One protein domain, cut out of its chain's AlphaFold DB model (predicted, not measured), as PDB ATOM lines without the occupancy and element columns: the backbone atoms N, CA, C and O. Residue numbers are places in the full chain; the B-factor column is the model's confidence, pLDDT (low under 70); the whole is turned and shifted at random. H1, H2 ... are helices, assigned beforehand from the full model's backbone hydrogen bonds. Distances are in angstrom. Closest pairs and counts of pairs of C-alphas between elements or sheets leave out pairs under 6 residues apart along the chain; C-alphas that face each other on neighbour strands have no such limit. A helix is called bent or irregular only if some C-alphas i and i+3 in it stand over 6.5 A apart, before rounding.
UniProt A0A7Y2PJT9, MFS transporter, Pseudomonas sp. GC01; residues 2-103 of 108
ATOM      1  N   LEU A   2     -10.503 -25.488 -25.999       82.62
ATOM      2  CA  LEU A   2     -11.600 -26.354 -26.472       82.62
ATOM      3  C   LEU A   2     -12.404 -25.810 -27.666       82.62
ATOM      4  O   LEU A   2     -12.695 -26.561 -28.591       82.62
ATOM      5  N   ILE A   3     -12.705 -24.504 -27.700       86.31
ATOM      6  CA  ILE A   3     -13.386 -23.874 -28.850       86.31
ATOM      7  C   ILE A   3     -12.552 -24.038 -30.131       86.31
ATOM      8  O   ILE A   3     -13.083 -24.412 -31.175       86.31
ATOM      9  N   CYS A   4     -11.237 -23.820 -30.042       80.75
ATOM     10  CA  CYS A   4     -10.321 -23.985 -31.168       80.75
ATOM     11  C   CYS A   4     -10.227 -25.453 -31.606       80.75
ATOM     12  O   CYS A   4     -10.190 -25.725 -32.800       80.75
ATOM     13  N   THR A   5     -10.257 -26.404 -30.668       84.31
ATOM     14  CA  THR A   5     -10.308 -27.840 -30.991       84.31
ATOM     15  C   THR A   5     -11.552 -28.191 -31.809       84.31
ATOM     16  O   THR A   5     -11.445 -28.931 -32.783       84.31
ATOM     17  N   GLY A   6     -12.716 -27.627 -31.466       81.62
ATOM     18  CA  GLY A   6     -13.948 -27.806 -32.242       81.62
ATOM     19  C   GLY A   6     -13.862 -27.226 -33.660       81.62
ATOM     20  O   GLY A   6     -14.339 -27.852 -34.602       81.62
ATOM     21  N   LEU A   7     -13.200 -26.074 -33.826       82.88
ATOM     22  CA  LEU A   7     -13.012 -25.417 -35.129       82.88
ATOM     23  C   LEU A   7     -12.035 -26.170 -36.049       82.88
ATOM     24  O   LEU A   7     -12.232 -26.194 -37.260       82.88
ATOM     25  N   PHE A   8     -11.001 -26.804 -35.488       85.56
ATOM     26  CA  PHE A   8      -9.971 -27.521 -36.250       85.56
ATOM     27  C   PHE A   8     -10.179 -29.037 -36.304       85.56
ATOM     28  O   PHE A   8      -9.236 -29.762 -36.607       85.56
ATOM     29  N   ILE A   9     -11.394 -29.545 -36.062       76.50
ATOM     30  CA  ILE A   9     -11.656 -30.996 -35.980       76.50
ATOM     31  C   ILE A   9     -11.283 -31.765 -37.267       76.50
ATOM     32  O   ILE A   9     -11.016 -32.961 -37.212       76.50
ATOM     33  N   GLY A  10     -11.219 -31.076 -38.416       79.00
ATOM     34  CA  GLY A  10     -10.770 -31.637 -39.697       79.00
ATOM     35  C   GLY A  10      -9.247 -31.748 -39.866       79.00
ATOM     36  O   GLY A  10      -8.793 -32.421 -40.785       79.00
ATOM     37  N   ASN A  11      -8.445 -31.120 -38.999       86.06
ATOM     38  CA  ASN A  11      -6.985 -31.214 -39.007       86.06
ATOM     39  C   ASN A  11      -6.485 -31.713 -37.645       86.06
ATOM     40  O   ASN A  11      -6.376 -30.951 -36.682       86.06
ATOM     41  N   ALA A  12      -6.154 -33.006 -37.587       85.44
ATOM     42  CA  ALA A  12      -5.790 -33.700 -36.353       85.44
ATOM     43  C   ALA A  12      -4.644 -33.024 -35.581       85.44
ATOM     44  O   ALA A  12      -4.690 -32.966 -34.353       85.44
ATOM     45  N   VAL A  13      -3.648 -32.467 -36.277       89.75
ATOM     46  CA  VAL A  13      -2.490 -31.823 -35.638       89.75
ATOM     47  C   VAL A  13      -2.909 -30.534 -34.932       89.75
ATOM     48  O   VAL A  13      -2.594 -30.345 -33.757       89.75
ATOM     49  N   LEU A  14      -3.671 -29.666 -35.606       86.62
ATOM     50  CA  LEU A  14      -4.147 -28.416 -35.002       86.62
ATOM     51  C   LEU A  14      -5.155 -28.675 -33.874       86.62
ATOM     52  O   LEU A  14      -5.097 -28.005 -32.839       86.62
ATOM     53  N   ALA A  15      -6.044 -29.658 -34.042       86.38
ATOM     54  CA  ALA A  15      -6.992 -30.051 -33.005       86.38
ATOM     55  C   ALA A  15      -6.278 -30.542 -31.738       86.38
ATOM     56  O   ALA A  15      -6.639 -30.121 -30.636       86.38
ATOM     57  N   LEU A  16      -5.242 -31.377 -31.892       88.88
ATOM     58  CA  LEU A  16      -4.441 -31.880 -30.777       88.88
ATOM     59  C   LEU A  16      -3.700 -30.756 -30.058       88.88
ATOM     60  O   LEU A  16      -3.798 -30.675 -28.839       88.88
ATOM     61  N   ILE A  17      -3.042 -29.846 -30.782       91.69
ATOM     62  CA  ILE A  17      -2.354 -28.701 -30.161       91.69
ATOM     63  C   ILE A  17      -3.345 -27.852 -29.353       91.69
ATOM     64  O   ILE A  17      -3.099 -27.539 -28.185       91.69
ATOM     65  N   ALA A  18      -4.498 -27.517 -29.938       88.75
ATOM     66  CA  ALA A  18      -5.537 -26.746 -29.257       88.75
ATOM     67  C   ALA A  18      -6.102 -27.469 -28.021       88.75
ATOM     68  O   ALA A  18      -6.392 -26.823 -27.005       88.75
ATOM     69  N   LEU A  19      -6.227 -28.798 -28.099       88.31
ATOM     70  CA  LEU A  19      -6.698 -29.642 -27.007       88.31
ATOM     71  C   LEU A  19      -5.665 -29.720 -25.881       88.31
ATOM     72  O   LEU A  19      -6.034 -29.582 -24.719       88.31
ATOM     73  N   THR A  20      -4.377 -29.856 -26.198       91.81
ATOM     74  CA  THR A  20      -3.290 -29.832 -25.210       91.81
ATOM     75  C   THR A  20      -3.256 -28.503 -24.464       91.81
ATOM     76  O   THR A  20      -3.155 -28.492 -23.240       91.81
ATOM     77  N   VAL A  21      -3.415 -27.376 -25.168       91.25
ATOM     78  CA  VAL A  21      -3.513 -26.055 -24.526       91.25
ATOM     79  C   VAL A  21      -4.724 -25.973 -23.597       91.25
ATOM     80  O   VAL A  21      -4.620 -25.410 -22.509       91.25
ATOM     81  N   ALA A  22      -5.863 -26.552 -23.988       88.88
ATOM     82  CA  ALA A  22      -7.017 -26.637 -23.097       88.88
ATOM     83  C   ALA A  22      -6.713 -27.471 -21.844       88.88
ATOM     84  O   ALA A  22      -6.950 -27.012 -20.730       88.88
ATOM     85  N   ALA A  23      -6.130 -28.658 -22.027       89.25
ATOM     86  CA  ALA A  23      -5.789 -29.568 -20.942       89.25
ATOM     87  C   ALA A  23      -4.822 -28.925 -19.940       89.25
ATOM     88  O   ALA A  23      -5.046 -29.022 -18.737       89.25
ATOM     89  N   MET A  24      -3.799 -28.204 -20.410       92.06
ATOM     90  CA  MET A  24      -2.890 -27.463 -19.528       92.06
ATOM     91  C   MET A  24      -3.638 -26.463 -18.639       92.06
ATOM     92  O   MET A  24      -3.377 -26.403 -17.440       92.06
ATOM     93  N   GLY A  25      -4.593 -25.714 -19.201       87.31
ATOM     94  CA  GLY A  25      -5.407 -24.766 -18.436       87.31
ATOM     95  C   GLY A  25      -6.260 -25.446 -17.362       87.31
ATOM     96  O   GLY A  25      -6.276 -25.001 -16.215       87.31
ATOM     97  N   ILE A  26      -6.911 -26.558 -17.710       87.50
ATOM     98  CA  ILE A  26      -7.748 -27.338 -16.783       87.50
ATOM     99  C   ILE A  26      -6.904 -27.891 -15.631       87.50
ATOM    100  O   ILE A  26      -7.259 -27.736 -14.461       87.50
ATOM    101  N   LEU A  27      -5.761 -28.501 -15.952       90.62
ATOM    102  CA  LEU A  27      -4.876 -29.092 -14.951       90.62
ATOM    103  C   LEU A  27      -4.242 -28.031 -14.043       90.62
ATOM    104  O   LEU A  27      -4.072 -28.286 -12.854       90.62
ATOM    105  N   ALA A  28      -3.952 -26.835 -14.562       89.19
ATOM    106  CA  ALA A  28      -3.470 -25.711 -13.757       89.19
ATOM    107  C   ALA A  28      -4.548 -25.152 -12.809       89.19
ATOM    108  O   ALA A  28      -4.238 -24.763 -11.683       89.19
ATOM    109  N   ALA A  29      -5.815 -25.132 -13.232       85.00
ATOM    110  CA  ALA A  29      -6.929 -24.659 -12.407       85.00
ATOM    111  C   ALA A  29      -7.316 -25.650 -11.292       85.00
ATOM    112  O   ALA A  29      -7.810 -25.241 -10.239       85.00
ATOM    113  N   PHE A  30      -7.070 -26.945 -11.495       86.00
ATOM    114  CA  PHE A  30      -7.450 -28.013 -10.569       86.00
ATOM    115  C   PHE A  30      -6.920 -27.838  -9.127       86.00
ATOM    116  O   PHE A  30      -7.731 -27.856  -8.199       86.00
ATOM    117  N   PRO A  31      -5.611 -27.619  -8.876       85.38
ATOM    118  CA  PRO A  31      -5.106 -27.406  -7.515       85.38
ATOM    119  C   PRO A  31      -5.625 -26.105  -6.884       85.38
ATOM    120  O   PRO A  31      -5.843 -26.045  -5.672       85.38
ATOM    121  N   VAL A  32      -5.872 -25.072  -7.697       85.44
ATOM    122  CA  VAL A  32      -6.423 -23.794  -7.221       85.44
ATOM    123  C   VAL A  32      -7.850 -23.998  -6.714       85.44
ATOM    124  O   VAL A  32      -8.182 -23.536  -5.625       85.44
ATOM    125  N   PHE A  33      -8.666 -24.757  -7.448       83.62
ATOM    126  CA  PHE A  33     -10.036 -25.086  -7.059       83.62
ATOM    127  C   PHE A  33     -10.105 -25.781  -5.690       83.62
ATOM    128  O   PHE A  33     -10.881 -25.368  -4.831       83.62
ATOM    129  N   TRP A  34      -9.249 -26.777  -5.449       83.94
ATOM    130  CA  TRP A  34      -9.207 -27.496  -4.169       83.94
ATOM    131  C   TRP A  34      -8.656 -26.672  -3.002       83.94
ATOM    132  O   TRP A  34      -8.943 -26.984  -1.846       83.94
ATOM    133  N   SER A  35      -7.920 -25.596  -3.279       82.69
ATOM    134  CA  SER A  35      -7.397 -24.703  -2.239       82.69
ATOM    135  C   SER A  35      -8.452 -23.719  -1.715       82.69
ATOM    136  O   SER A  35      -8.331 -23.226  -0.595       82.69
ATOM    137  N   ILE A  36      -9.506 -23.444  -2.491       82.81
ATOM    138  CA  ILE A  36     -10.527 -22.444  -2.144       82.81
ATOM    139  C   ILE A  36     -11.333 -22.841  -0.891       82.81
ATOM    140  O   ILE A  36     -11.386 -22.034   0.035       82.81
ATOM    141  N   PRO A  37     -11.935 -24.044  -0.773       81.75
ATOM    142  CA  PRO A  37     -12.790 -24.368   0.371       81.75
ATOM    143  C   PRO A  37     -12.076 -24.240   1.720       81.75
ATOM    144  O   PRO A  37     -12.632 -23.665   2.651       81.75
ATOM    145  N   GLY A  38     -10.830 -24.717   1.812       77.94
ATOM    146  CA  GLY A  38     -10.029 -24.643   3.038       77.94
ATOM    147  C   GLY A  38      -9.548 -23.233   3.387       77.94
ATOM    148  O   GLY A  38      -9.255 -22.964   4.547       77.94
ATOM    149  N   ALA A  39      -9.494 -22.320   2.413       80.62
ATOM    150  CA  ALA A  39      -9.142 -20.923   2.656       80.62
ATOM    151  C   ALA A  39     -10.297 -20.114   3.277       80.62
ATOM    152  O   ALA A  39     -10.043 -19.126   3.963       80.62
ATOM    153  N   PHE A  40     -11.555 -20.516   3.046       75.12
ATOM    154  CA  PHE A  40     -12.742 -19.777   3.503       75.12
ATOM    155  C   PHE A  40     -13.533 -20.475   4.618       75.12
ATOM    156  O   PHE A  40     -14.279 -19.811   5.337       75.12
ATOM    157  N   LEU A  41     -13.405 -21.795   4.770       82.44
ATOM    158  CA  LEU A  41     -14.119 -22.588   5.771       82.44
ATOM    159  C   LEU A  41     -13.115 -23.276   6.705       82.44
ATOM    160  O   LEU A  41     -12.082 -23.767   6.263       82.44
ATOM    161  N   ALA A  42     -13.452 -23.377   7.993       79.81
ATOM    162  CA  ALA A  42     -12.652 -24.086   8.992       79.81
ATOM    163  C   ALA A  42     -13.458 -25.208   9.668       79.81
ATOM    164  O   ALA A  42     -14.687 -25.145   9.770       79.81
ATOM    165  N   GLY A  43     -12.760 -26.244  10.144       80.25
ATOM    166  CA  GLY A  43     -13.353 -27.337  10.921       80.25
ATOM    167  C   GLY A  43     -14.443 -28.112  10.170       80.25
ATOM    168  O   GLY A  43     -14.262 -28.535   9.030       80.25
ATOM    169  N   THR A  44     -15.594 -28.309  10.815       81.56
ATOM    170  CA  THR A  44     -16.721 -29.102  10.289       81.56
ATOM    171  C   THR A  44     -17.378 -28.483   9.054       81.56
ATOM    172  O   THR A  44     -17.841 -29.212   8.177       81.56
ATOM    173  N   ALA A  45     -17.368 -27.153   8.932       82.31
ATOM    174  CA  ALA A  45     -17.916 -26.459   7.769       82.31
ATOM    175  C   ALA A  45     -17.096 -26.739   6.494       82.31
ATOM    176  O   ALA A  45     -17.668 -26.924   5.420       82.31
ATOM    177  N   ALA A  46     -15.766 -26.851   6.615       84.94
ATOM    178  CA  ALA A  46     -14.889 -27.200   5.494       84.94
ATOM    179  C   ALA A  46     -15.140 -28.634   5.005       84.94
ATOM    180  O   ALA A  46     -15.257 -28.869   3.803       84.94
ATOM    181  N   ALA A  47     -15.297 -29.579   5.938       85.75
ATOM    182  CA  ALA A  47     -15.630 -30.965   5.617       85.75
ATOM    183  C   ALA A  47     -16.979 -31.073   4.882       85.75
ATOM    184  O   ALA A  47     -17.073 -31.776   3.875       85.75
ATOM    185  N   GLY A  48     -17.996 -30.326   5.328       89.06
ATOM    186  CA  GLY A  48     -19.296 -30.259   4.652       89.06
ATOM    187  C   GLY A  48     -19.209 -29.681   3.235       89.06
ATOM    188  O   GLY A  48     -19.792 -30.239   2.306       89.06
ATOM    189  N   GLY A  49     -18.425 -28.613   3.042       87.31
ATOM    190  CA  GLY A  49     -18.179 -28.032   1.718       87.31
ATOM    191  C   GLY A  49     -17.491 -29.012   0.761       87.31
ATOM    192  O   GLY A  49     -17.925 -29.178  -0.378       87.31
ATOM    193  N   ILE A  50     -16.468 -29.726   1.235       88.31
ATOM    194  CA  ILE A  50     -15.759 -30.751   0.452       88.31
ATOM    195  C   ILE A  50     -16.672 -31.940   0.113       88.31
ATOM    196  O   ILE A  50     -16.609 -32.468  -1.002       88.31
ATOM    197  N   ALA A  51     -17.535 -32.356   1.042       91.12
ATOM    198  CA  ALA A  51     -18.509 -33.418   0.798       91.12
ATOM    199  C   ALA A  51     -19.495 -33.024  -0.313       91.12
ATOM    200  O   ALA A  51     -19.714 -33.800  -1.243       91.12
ATOM    201  N   LEU A  52     -20.013 -31.791  -0.275       91.56
ATOM    202  CA  LEU A  52     -20.900 -31.272  -1.315       91.56
ATOM    203  C   LEU A  52     -20.210 -31.224  -2.686       91.56
ATOM    204  O   LEU A  52     -20.801 -31.645  -3.681       91.56
ATOM    205  N   ILE A  53     -18.953 -30.770  -2.739       91.06
ATOM    206  CA  ILE A  53     -18.150 -30.762  -3.971       91.06
ATOM    207  C   ILE A  53     -18.037 -32.174  -4.552       91.06
ATOM    208  O   ILE A  53     -18.234 -32.350  -5.752       91.06
ATOM    209  N   ASN A  54     -17.777 -33.188  -3.723       91.69
ATOM    210  CA  ASN A  54     -17.701 -34.576  -4.185       91.69
ATOM    211  C   ASN A  54     -19.047 -35.105  -4.701       91.69
ATOM    212  O   ASN A  54     -19.081 -35.783  -5.729       91.69
ATOM    213  N   CYS A  55     -20.162 -34.776  -4.044       95.00
ATOM    214  CA  CYS A  55     -21.494 -35.138  -4.536       95.00
ATOM    215  C   CYS A  55     -21.766 -34.537  -5.924       95.00
ATOM    216  O   CYS A  55     -22.210 -35.247  -6.827       95.00
ATOM    217  N   ILE A  56     -21.452 -33.251  -6.110       93.62
ATOM    218  CA  ILE A  56     -21.598 -32.569  -7.404       93.62
ATOM    219  C   ILE A  56     -20.635 -33.162  -8.439       93.62
ATOM    220  O   ILE A  56     -21.040 -33.394  -9.574       93.62
ATOM    221  N   GLY A  57     -19.391 -33.454  -8.057       90.44
ATOM    222  CA  GLY A  57     -18.390 -34.063  -8.934       90.44
ATOM    223  C   GLY A  57     -18.834 -35.426  -9.467       90.44
ATOM    224  O   GLY A  57     -18.766 -35.669 -10.671       90.44
ATOM    225  N   ASN A  58     -19.377 -36.282  -8.599       93.75
ATOM    226  CA  ASN A  58     -19.929 -37.573  -9.009       93.75
ATOM    227  C   ASN A  58     -21.148 -37.417  -9.930       93.75
ATOM    228  O   ASN A  58     -21.260 -38.131 -10.925       93.75
ATOM    229  N   LEU A  59     -22.033 -36.455  -9.648       94.50
ATOM    230  CA  LEU A  59     -23.166 -36.157 -10.524       94.50
ATOM    231  C   LEU A  59     -22.696 -35.667 -11.902       94.50
ATOM    232  O   LEU A  59     -23.176 -36.152 -12.925       94.50
ATOM    233  N   ALA A  60     -21.728 -34.751 -11.946       89.62
ATOM    234  CA  ALA A  60     -21.147 -34.250 -13.187       89.62
ATOM    235  C   ALA A  60     -20.481 -35.373 -13.999       89.62
ATOM    236  O   ALA A  60     -20.625 -35.401 -15.221       89.62
ATOM    237  N   GLY A  61     -19.834 -36.336 -13.332       88.94
ATOM    238  CA  GLY A  61     -19.262 -37.526 -13.967       88.94
ATOM    239  C   GLY A  61     -20.292 -38.393 -14.701       88.94
ATOM    240  O   GLY A  61     -19.964 -38.991 -15.724       88.94
ATOM    241  N   PHE A  62     -21.544 -38.416 -14.240       90.56
ATOM    242  CA  PHE A  62     -22.649 -39.084 -14.933       90.56
ATOM    243  C   PHE A  62     -23.280 -38.201 -16.022       90.56
ATOM    244  O   PHE A  62     -23.512 -38.646 -17.148       90.56
ATOM    245  N   VAL A  63     -23.548 -36.933 -15.703       92.81
ATOM    246  CA  VAL A  63     -24.295 -36.013 -16.574       92.81
ATOM    247  C   VAL A  63     -23.477 -35.577 -17.793       92.81
ATOM    248  O   VAL A  63     -24.017 -35.507 -18.898       92.81
ATOM    249  N   ALA A  64     -22.176 -35.319 -17.636       87.94
ATOM    250  CA  ALA A  64     -21.318 -34.836 -18.719       87.94
ATOM    251  C   ALA A  64     -21.262 -35.787 -19.935       87.94
ATOM    252  O   ALA A  64     -21.574 -35.336 -21.040       87.94
ATOM    253  N   PRO A  65     -20.931 -37.090 -19.796       89.50
ATOM    254  CA  PRO A  65     -20.911 -38.002 -20.939       89.50
ATOM    255  C   PRO A  65     -22.305 -38.229 -21.530       89.50
ATOM    256  O   PRO A  65     -22.425 -38.351 -22.750       89.50
ATOM    257  N   TYR A  66     -23.360 -38.225 -20.704       90.38
ATOM    258  CA  TYR A  66     -24.739 -38.329 -21.183       90.38
ATOM    259  C   TYR A  66     -25.103 -37.160 -22.103       90.38
ATOM    260  O   TYR A  66     -25.569 -37.372 -23.223       90.38
ATOM    261  N   MET A  67     -24.835 -35.925 -21.673       89.69
ATOM    262  CA  MET A  67     -25.129 -34.729 -22.464       89.69
ATOM    263  C   MET A  67     -24.271 -34.641 -23.730       89.69
ATOM    264  O   MET A  67     -24.795 -34.309 -24.791       89.69
ATOM    265  N   ILE A  68     -22.980 -34.983 -23.649       89.69
ATOM    266  CA  ILE A  68     -22.099 -35.040 -24.827       89.69
ATOM    267  C   ILE A  68     -22.613 -36.085 -25.826       89.69
ATOM    268  O   ILE A  68     -22.667 -35.813 -27.025       89.69
ATOM    269  N   GLY A  69     -23.019 -37.264 -25.345       86.69
ATOM    270  CA  GLY A  69     -23.600 -38.321 -26.171       86.69
ATOM    271  C   GLY A  69     -24.907 -37.888 -26.831       86.69
ATOM    272  O   GLY A  69     -25.065 -38.044 -28.039       86.69
ATOM    273  N   TRP A  70     -25.807 -37.270 -26.068       89.88
ATOM    274  CA  TRP A  70     -27.071 -36.746 -26.582       89.88
ATOM    275  C   TRP A  70     -26.857 -35.661 -27.649       89.88
ATOM    276  O   TRP A  70     -27.441 -35.738 -28.731       89.88
ATOM    277  N   LEU A  71     -25.950 -34.708 -27.402       87.00
ATOM    278  CA  LEU A  71     -25.566 -33.681 -28.377       87.00
ATOM    279  C   LEU A  71     -24.946 -34.290 -29.634       87.00
ATOM    280  O   LEU A  71     -25.264 -33.853 -30.740       87.00
ATOM    281  N   LYS A  72     -24.097 -35.310 -29.489       85.44
ATOM    282  CA  LYS A  72     -23.517 -36.033 -30.625       85.44
ATOM    283  C   LYS A  72     -24.601 -36.722 -31.457       85.44
ATOM    284  O   LYS A  72     -24.535 -36.657 -32.678       85.44
ATOM    285  N   THR A  73     -25.601 -37.340 -30.827       86.00
ATOM    286  CA  THR A  73     -26.710 -37.998 -31.540       86.00
ATOM    287  C   THR A  73     -27.592 -36.997 -32.289       86.00
ATOM    288  O   THR A  73     -28.022 -37.290 -33.398       86.00
ATOM    289  N   GLN A  74     -27.831 -35.811 -31.723       86.50
ATOM    290  CA  GLN A  74     -28.655 -34.774 -32.362       86.50
ATOM    291  C   GLN A  74     -27.918 -34.023 -33.480       86.50
ATOM    292  O   GLN A  74     -28.494 -33.735 -34.523       86.50
ATOM    293  N   THR A  75     -26.643 -33.688 -33.269       83.56
ATOM    294  CA  THR A  75     -25.862 -32.856 -34.207       83.56
ATOM    295  C   THR A  75     -25.030 -33.664 -35.199       83.56
ATOM    296  O   THR A  75     -24.495 -33.103 -36.152       83.56
ATOM    297  N   GLY A  76     -24.850 -34.965 -34.957       79.69
ATOM    298  CA  GLY A  76     -23.946 -35.828 -35.719       79.69
ATOM    299  C   GLY A  76     -22.455 -35.535 -35.500       79.69
ATOM    300  O   GLY A  76     -21.615 -36.227 -36.073       79.69
ATOM    301  N   SER A  77     -22.097 -34.541 -34.676       78.44
ATOM    302  CA  SER A  77     -20.718 -34.075 -34.506       78.44
ATOM    303  C   SER A  77     -20.287 -34.045 -33.044       78.44
ATOM    304  O   SER A  77     -21.001 -33.586 -32.156       78.44
ATOM    305  N   LEU A  78     -19.050 -34.481 -32.794       79.56
ATOM    306  CA  LEU A  78     -18.420 -34.389 -31.477       79.56
ATOM    307  C   LEU A  78     -18.097 -32.933 -31.093       79.56
ATOM    308  O   LEU A  78     -18.007 -32.614 -29.907       79.56
ATOM    309  N   ALA A  79     -17.963 -32.037 -32.079       81.81
ATOM    310  CA  ALA A  79     -17.653 -30.628 -31.845       81.81
ATOM    311  C   ALA A  79     -18.703 -29.947 -30.952       81.81
ATOM    312  O   ALA A  79     -18.348 -29.141 -30.096       81.81
ATOM    313  N   ALA A  80     -19.980 -30.330 -31.080       82.06
ATOM    314  CA  ALA A  80     -21.061 -29.806 -30.246       82.06
ATOM    315  C   ALA A  80     -20.837 -30.087 -28.749       82.06
ATOM    316  O   ALA A  80     -21.047 -29.208 -27.915       82.06
ATOM    317  N   GLY A  81     -20.335 -31.279 -28.411       84.06
ATOM    318  CA  GLY A  81     -19.964 -31.623 -27.037       84.06
ATOM    319  C   GLY A  81     -18.781 -30.799 -26.526       84.06
ATOM    320  O   GLY A  81     -18.806 -30.321 -25.396       84.06
ATOM    321  N   LEU A  82     -17.772 -30.557 -27.370       85.81
ATOM    322  CA  LEU A  82     -16.620 -29.717 -27.009       85.81
ATOM    323  C   LEU A  82     -17.028 -28.260 -26.745       85.81
ATOM    324  O   LEU A  82     -16.527 -27.647 -25.802       85.81
ATOM    325  N   TYR A  83     -17.956 -27.714 -27.536       87.12
ATOM    326  CA  TYR A  83     -18.482 -26.365 -27.313       87.12
ATOM    327  C   TYR A  83     -19.308 -26.264 -26.033       87.12
ATOM    328  O   TYR A  83     -19.192 -25.268 -25.319       87.12
ATOM    329  N   MET A  84     -20.087 -27.297 -25.704       88.88
ATOM    330  CA  MET A  84     -20.803 -27.363 -24.433       88.88
ATOM    331  C   MET A  84     -19.825 -27.292 -23.252       88.88
ATOM    332  O   MET A  84     -20.001 -26.451 -22.372       88.88
ATOM    333  N   VAL A  85     -18.778 -28.127 -23.246       88.75
ATOM    334  CA  VAL A  85     -17.769 -28.128 -22.169       88.75
ATOM    335  C   VAL A  85     -17.078 -26.767 -22.073       88.75
ATOM    336  O   VAL A  85     -16.981 -26.208 -20.983       88.75
ATOM    337  N   ALA A  86     -16.687 -26.184 -23.210       89.12
ATOM    338  CA  ALA A  86     -16.093 -24.850 -23.232       89.12
ATOM    339  C   ALA A  86     -17.022 -23.778 -22.635       89.12
ATOM    340  O   ALA A  86     -16.558 -22.885 -21.929       89.12
ATOM    341  N   GLY A  87     -18.332 -23.869 -22.887       90.19
ATOM    342  CA  GLY A  87     -19.325 -22.971 -22.301       90.19
ATOM    343  C   GLY A  87     -19.383 -23.067 -20.774       90.19
ATOM    344  O   GLY A  87     -19.380 -22.038 -20.099       90.19
ATOM    345  N   PHE A  88     -19.373 -24.285 -20.223       90.44
ATOM    346  CA  PHE A  88     -19.348 -24.492 -18.771       90.44
ATOM    347  C   PHE A  88     -18.057 -23.980 -18.125       90.44
ATOM    348  O   PHE A  88     -18.122 -23.355 -17.067       90.44
ATOM    349  N   GLU A  89     -16.903 -24.182 -18.761       88.88
ATOM    350  CA  GLU A  89     -15.627 -23.654 -18.263       88.88
ATOM    351  C   GLU A  89     -15.595 -22.124 -18.251       88.88
ATOM    352  O   GLU A  89     -15.149 -21.522 -17.273       88.88
ATOM    353  N   ILE A  90     -16.110 -21.481 -19.304       91.19
ATOM    354  CA  ILE A  90     -16.219 -20.019 -19.357       91.19
ATOM    355  C   ILE A  90     -17.150 -19.524 -18.253       91.19
ATOM    356  O   ILE A  90     -16.795 -18.587 -17.539       91.19
ATOM    357  N   LEU A  91     -18.313 -20.156 -18.078       91.62
ATOM    358  CA  LEU A  91     -19.253 -19.792 -17.021       91.62
ATOM    359  C   LEU A  91     -18.610 -19.928 -15.635       91.62
ATOM    360  O   LEU A  91     -18.713 -19.008 -14.824       91.62
ATOM    361  N   ALA A  92     -17.899 -21.027 -15.379       88.06
ATOM    362  CA  ALA A  92     -17.170 -21.234 -14.131       88.06
ATOM    363  C   ALA A  92     -16.095 -20.154 -13.914       88.06
ATOM    364  O   ALA A  92     -16.013 -19.575 -12.830       88.06
ATOM    365  N   GLY A  93     -15.322 -19.823 -14.952       87.38
ATOM    366  CA  GLY A  93     -14.326 -18.752 -14.907       87.38
ATOM    367  C   GLY A  93     -14.943 -17.382 -14.612       87.38
ATOM    368  O   GLY A  93     -14.440 -16.648 -13.764       87.38
ATOM    369  N   VAL A  94     -16.069 -17.052 -15.249       90.00
ATOM    370  CA  VAL A  94     -16.810 -15.806 -14.997       90.00
ATOM    371  C   VAL A  94     -17.336 -15.762 -13.564       90.00
ATOM    372  O   VAL A  94     -17.163 -14.746 -12.893       90.00
ATOM    373  N   LEU A  95     -17.926 -16.850 -13.065       87.44
ATOM    374  CA  LEU A  95     -18.417 -16.931 -11.685       87.44
ATOM    375  C   LEU A  95     -17.284 -16.743 -10.669       87.44
ATOM    376  O   LEU A  95     -17.450 -15.984  -9.714       87.44
ATOM    377  N   LEU A  96     -16.121 -17.357 -10.902       84.62
ATOM    378  CA  LEU A  96     -14.935 -17.152 -10.069       84.62
ATOM    379  C   LEU A  96     -14.472 -15.690 -10.106       84.62
ATOM    380  O   LEU A  96     -14.257 -15.095  -9.054       84.62
ATOM    381  N   LEU A  97     -14.364 -15.078 -11.287       85.62
ATOM    382  CA  LEU A  97     -13.966 -13.672 -11.417       85.62
ATOM    383  C   LEU A  97     -14.939 -12.722 -10.708       85.62
ATOM    384  O   LEU A  97     -14.503 -11.775 -10.050       85.62
ATOM    385  N   LEU A  98     -16.246 -12.970 -10.813       86.12
ATOM    386  CA  LEU A  98     -17.268 -12.191 -10.108       86.12
ATOM    387  C   LEU A  98     -17.151 -12.355  -8.590       86.12
ATOM    388  O   LEU A  98     -17.222 -11.361  -7.865       86.12
ATOM    389  N   PHE A  99     -16.910 -13.578  -8.118       80.19
ATOM    390  CA  PHE A  99     -16.705 -13.863  -6.701       80.19
ATOM    391  C   PHE A  99     -15.463 -13.143  -6.151       80.19
ATOM    392  O   PHE A  99     -15.558 -12.419  -5.161       80.19
ATOM    393  N   PHE A 100     -14.319 -13.239  -6.837       72.94
ATOM    394  CA  PHE A 100     -13.082 -12.571  -6.415       72.94
ATOM    395  C   PHE A 100     -13.152 -11.042  -6.515       72.94
ATOM    396  O   PHE A 100     -12.571 -10.356  -5.681       72.94
ATOM    397  N   LYS A 101     -13.894 -10.481  -7.475       63.84
ATOM    398  CA  LYS A 101     -14.103  -9.026  -7.575       63.84
ATOM    399  C   LYS A 101     -14.953  -8.470  -6.420       63.84
ATOM    400  O   LYS A 101     -14.801  -7.303  -6.065       63.84
ATOM    401  N   GLY A 102     -15.827  -9.293  -5.833       56.03
ATOM    402  CA  GLY A 102     -16.589  -8.961  -4.622       56.03
ATOM    403  C   GLY A 102     -15.739  -8.958  -3.348       56.03
ATOM    404  O   GLY A 102     -16.034  -8.218  -2.408       56.03
ATOM    405  N   ILE A 103     -14.640  -9.714  -3.335       56.41
ATOM    406  CA  ILE A 103     -13.632  -9.675  -2.278       56.41
ATOM    407  C   ILE A 103     -12.742  -8.464  -2.565       56.41
ATOM    408  O   ILE A 103     -11.724  -8.562  -3.248       56.41
TER     409      ILE A 103
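This is residues 2 to 103 of the 108 residues of the protein "MFS transporter" of Pseudomonas sp. GC01 (UniProt A0A7Y2PJT9). Three long helices run back and forth as a loose zigzag: H2 and H3 meet at one end, H3 and H4 at the other, and between these ends H3 is apart from H2a and pulls away from H4. The short H1 folds back beside the first part of H2 and sits between H2a and residues 79 to 86 of H4, touching both, while residues 97 to 103 stick out at the far end of H4. You have 102 residues printed, with four named helices in the order H1, H2, H3, H4 and no named strand; the class is all helix. The whole is loose, with a radius of gyration of the C-alphas of 16.4 A, and spans 50 by 25 by 21 A, only just a rod.

Start at H1, residues 2 to 7. H2, residues 12 to 40, was assigned as one helix by its hydrogen bonds but is bent: C-alphas 28 and 31 are 6.7 A apart. Its arms, H2a, residues 12 to 28, and H2b, residues 31 to 40, stand at a shallow tilt of 24 degrees; H2b is itself irregular, with C-alphas 34 and 37 6.6 A apart. H1 and H2a form a helical hairpin and touch, closest at the C-alphas of Thr 5 and Ala 15, 4.5 A, at a shallow tilt of 13 degrees, opposite ways. Next comes H3, residues 44 to 75, which touches H2b with residues 46 to 50 alone; the closest C-alphas, of Gly 38 and Ala 46, are 6.0 A apart. This hairpin has a steep tilt of 38 degrees. H4, residues 79 to 102, forms a hairpin with H3 at a shallow tilt of 30 degrees, touching it with residues 80 to 84 alone; the closest C-alphas are Ile 68 and Gly 81, 4.6 A. With residues 79 to 86 alone H4 touches H1, closest at the C-alphas of Gly 6 and Ala 79, 4.7 A, at a tilt of 36 degrees, only just steep. Of these four touching pairs two are at a shallow tilt, a packing part aligned, part crossed. H4 is apart from both arms of H2. Every O i to N i+4 pair is within hydrogen-bond range in H1, H2a and H4, against 4 of 6 in H2b and 26 of 28 in H3.

Find C-alpha 2 at (-11.600, -26.354, -26.472), where H1 begins. H2a covers 24.1 A and H2b 15.4 A. From C-alpha 44 at (-16.721, -29.102, 10.289), H3 runs 45.6 A, with a kink of 27 degrees near residue 61. H4 runs 34.8 A to C-alpha 102 at (-16.589, -8.961, -4.622).

Look at Gly 10 and Gly 43 for the C-alphas farthest apart, 50.9 A. The printed part has no cut, and its three links are tight. Residues 54 to 63 and 97 to 103 stand free. Mean pLDDT of the printed part is 85.6; residues 101 to 103 are under 70.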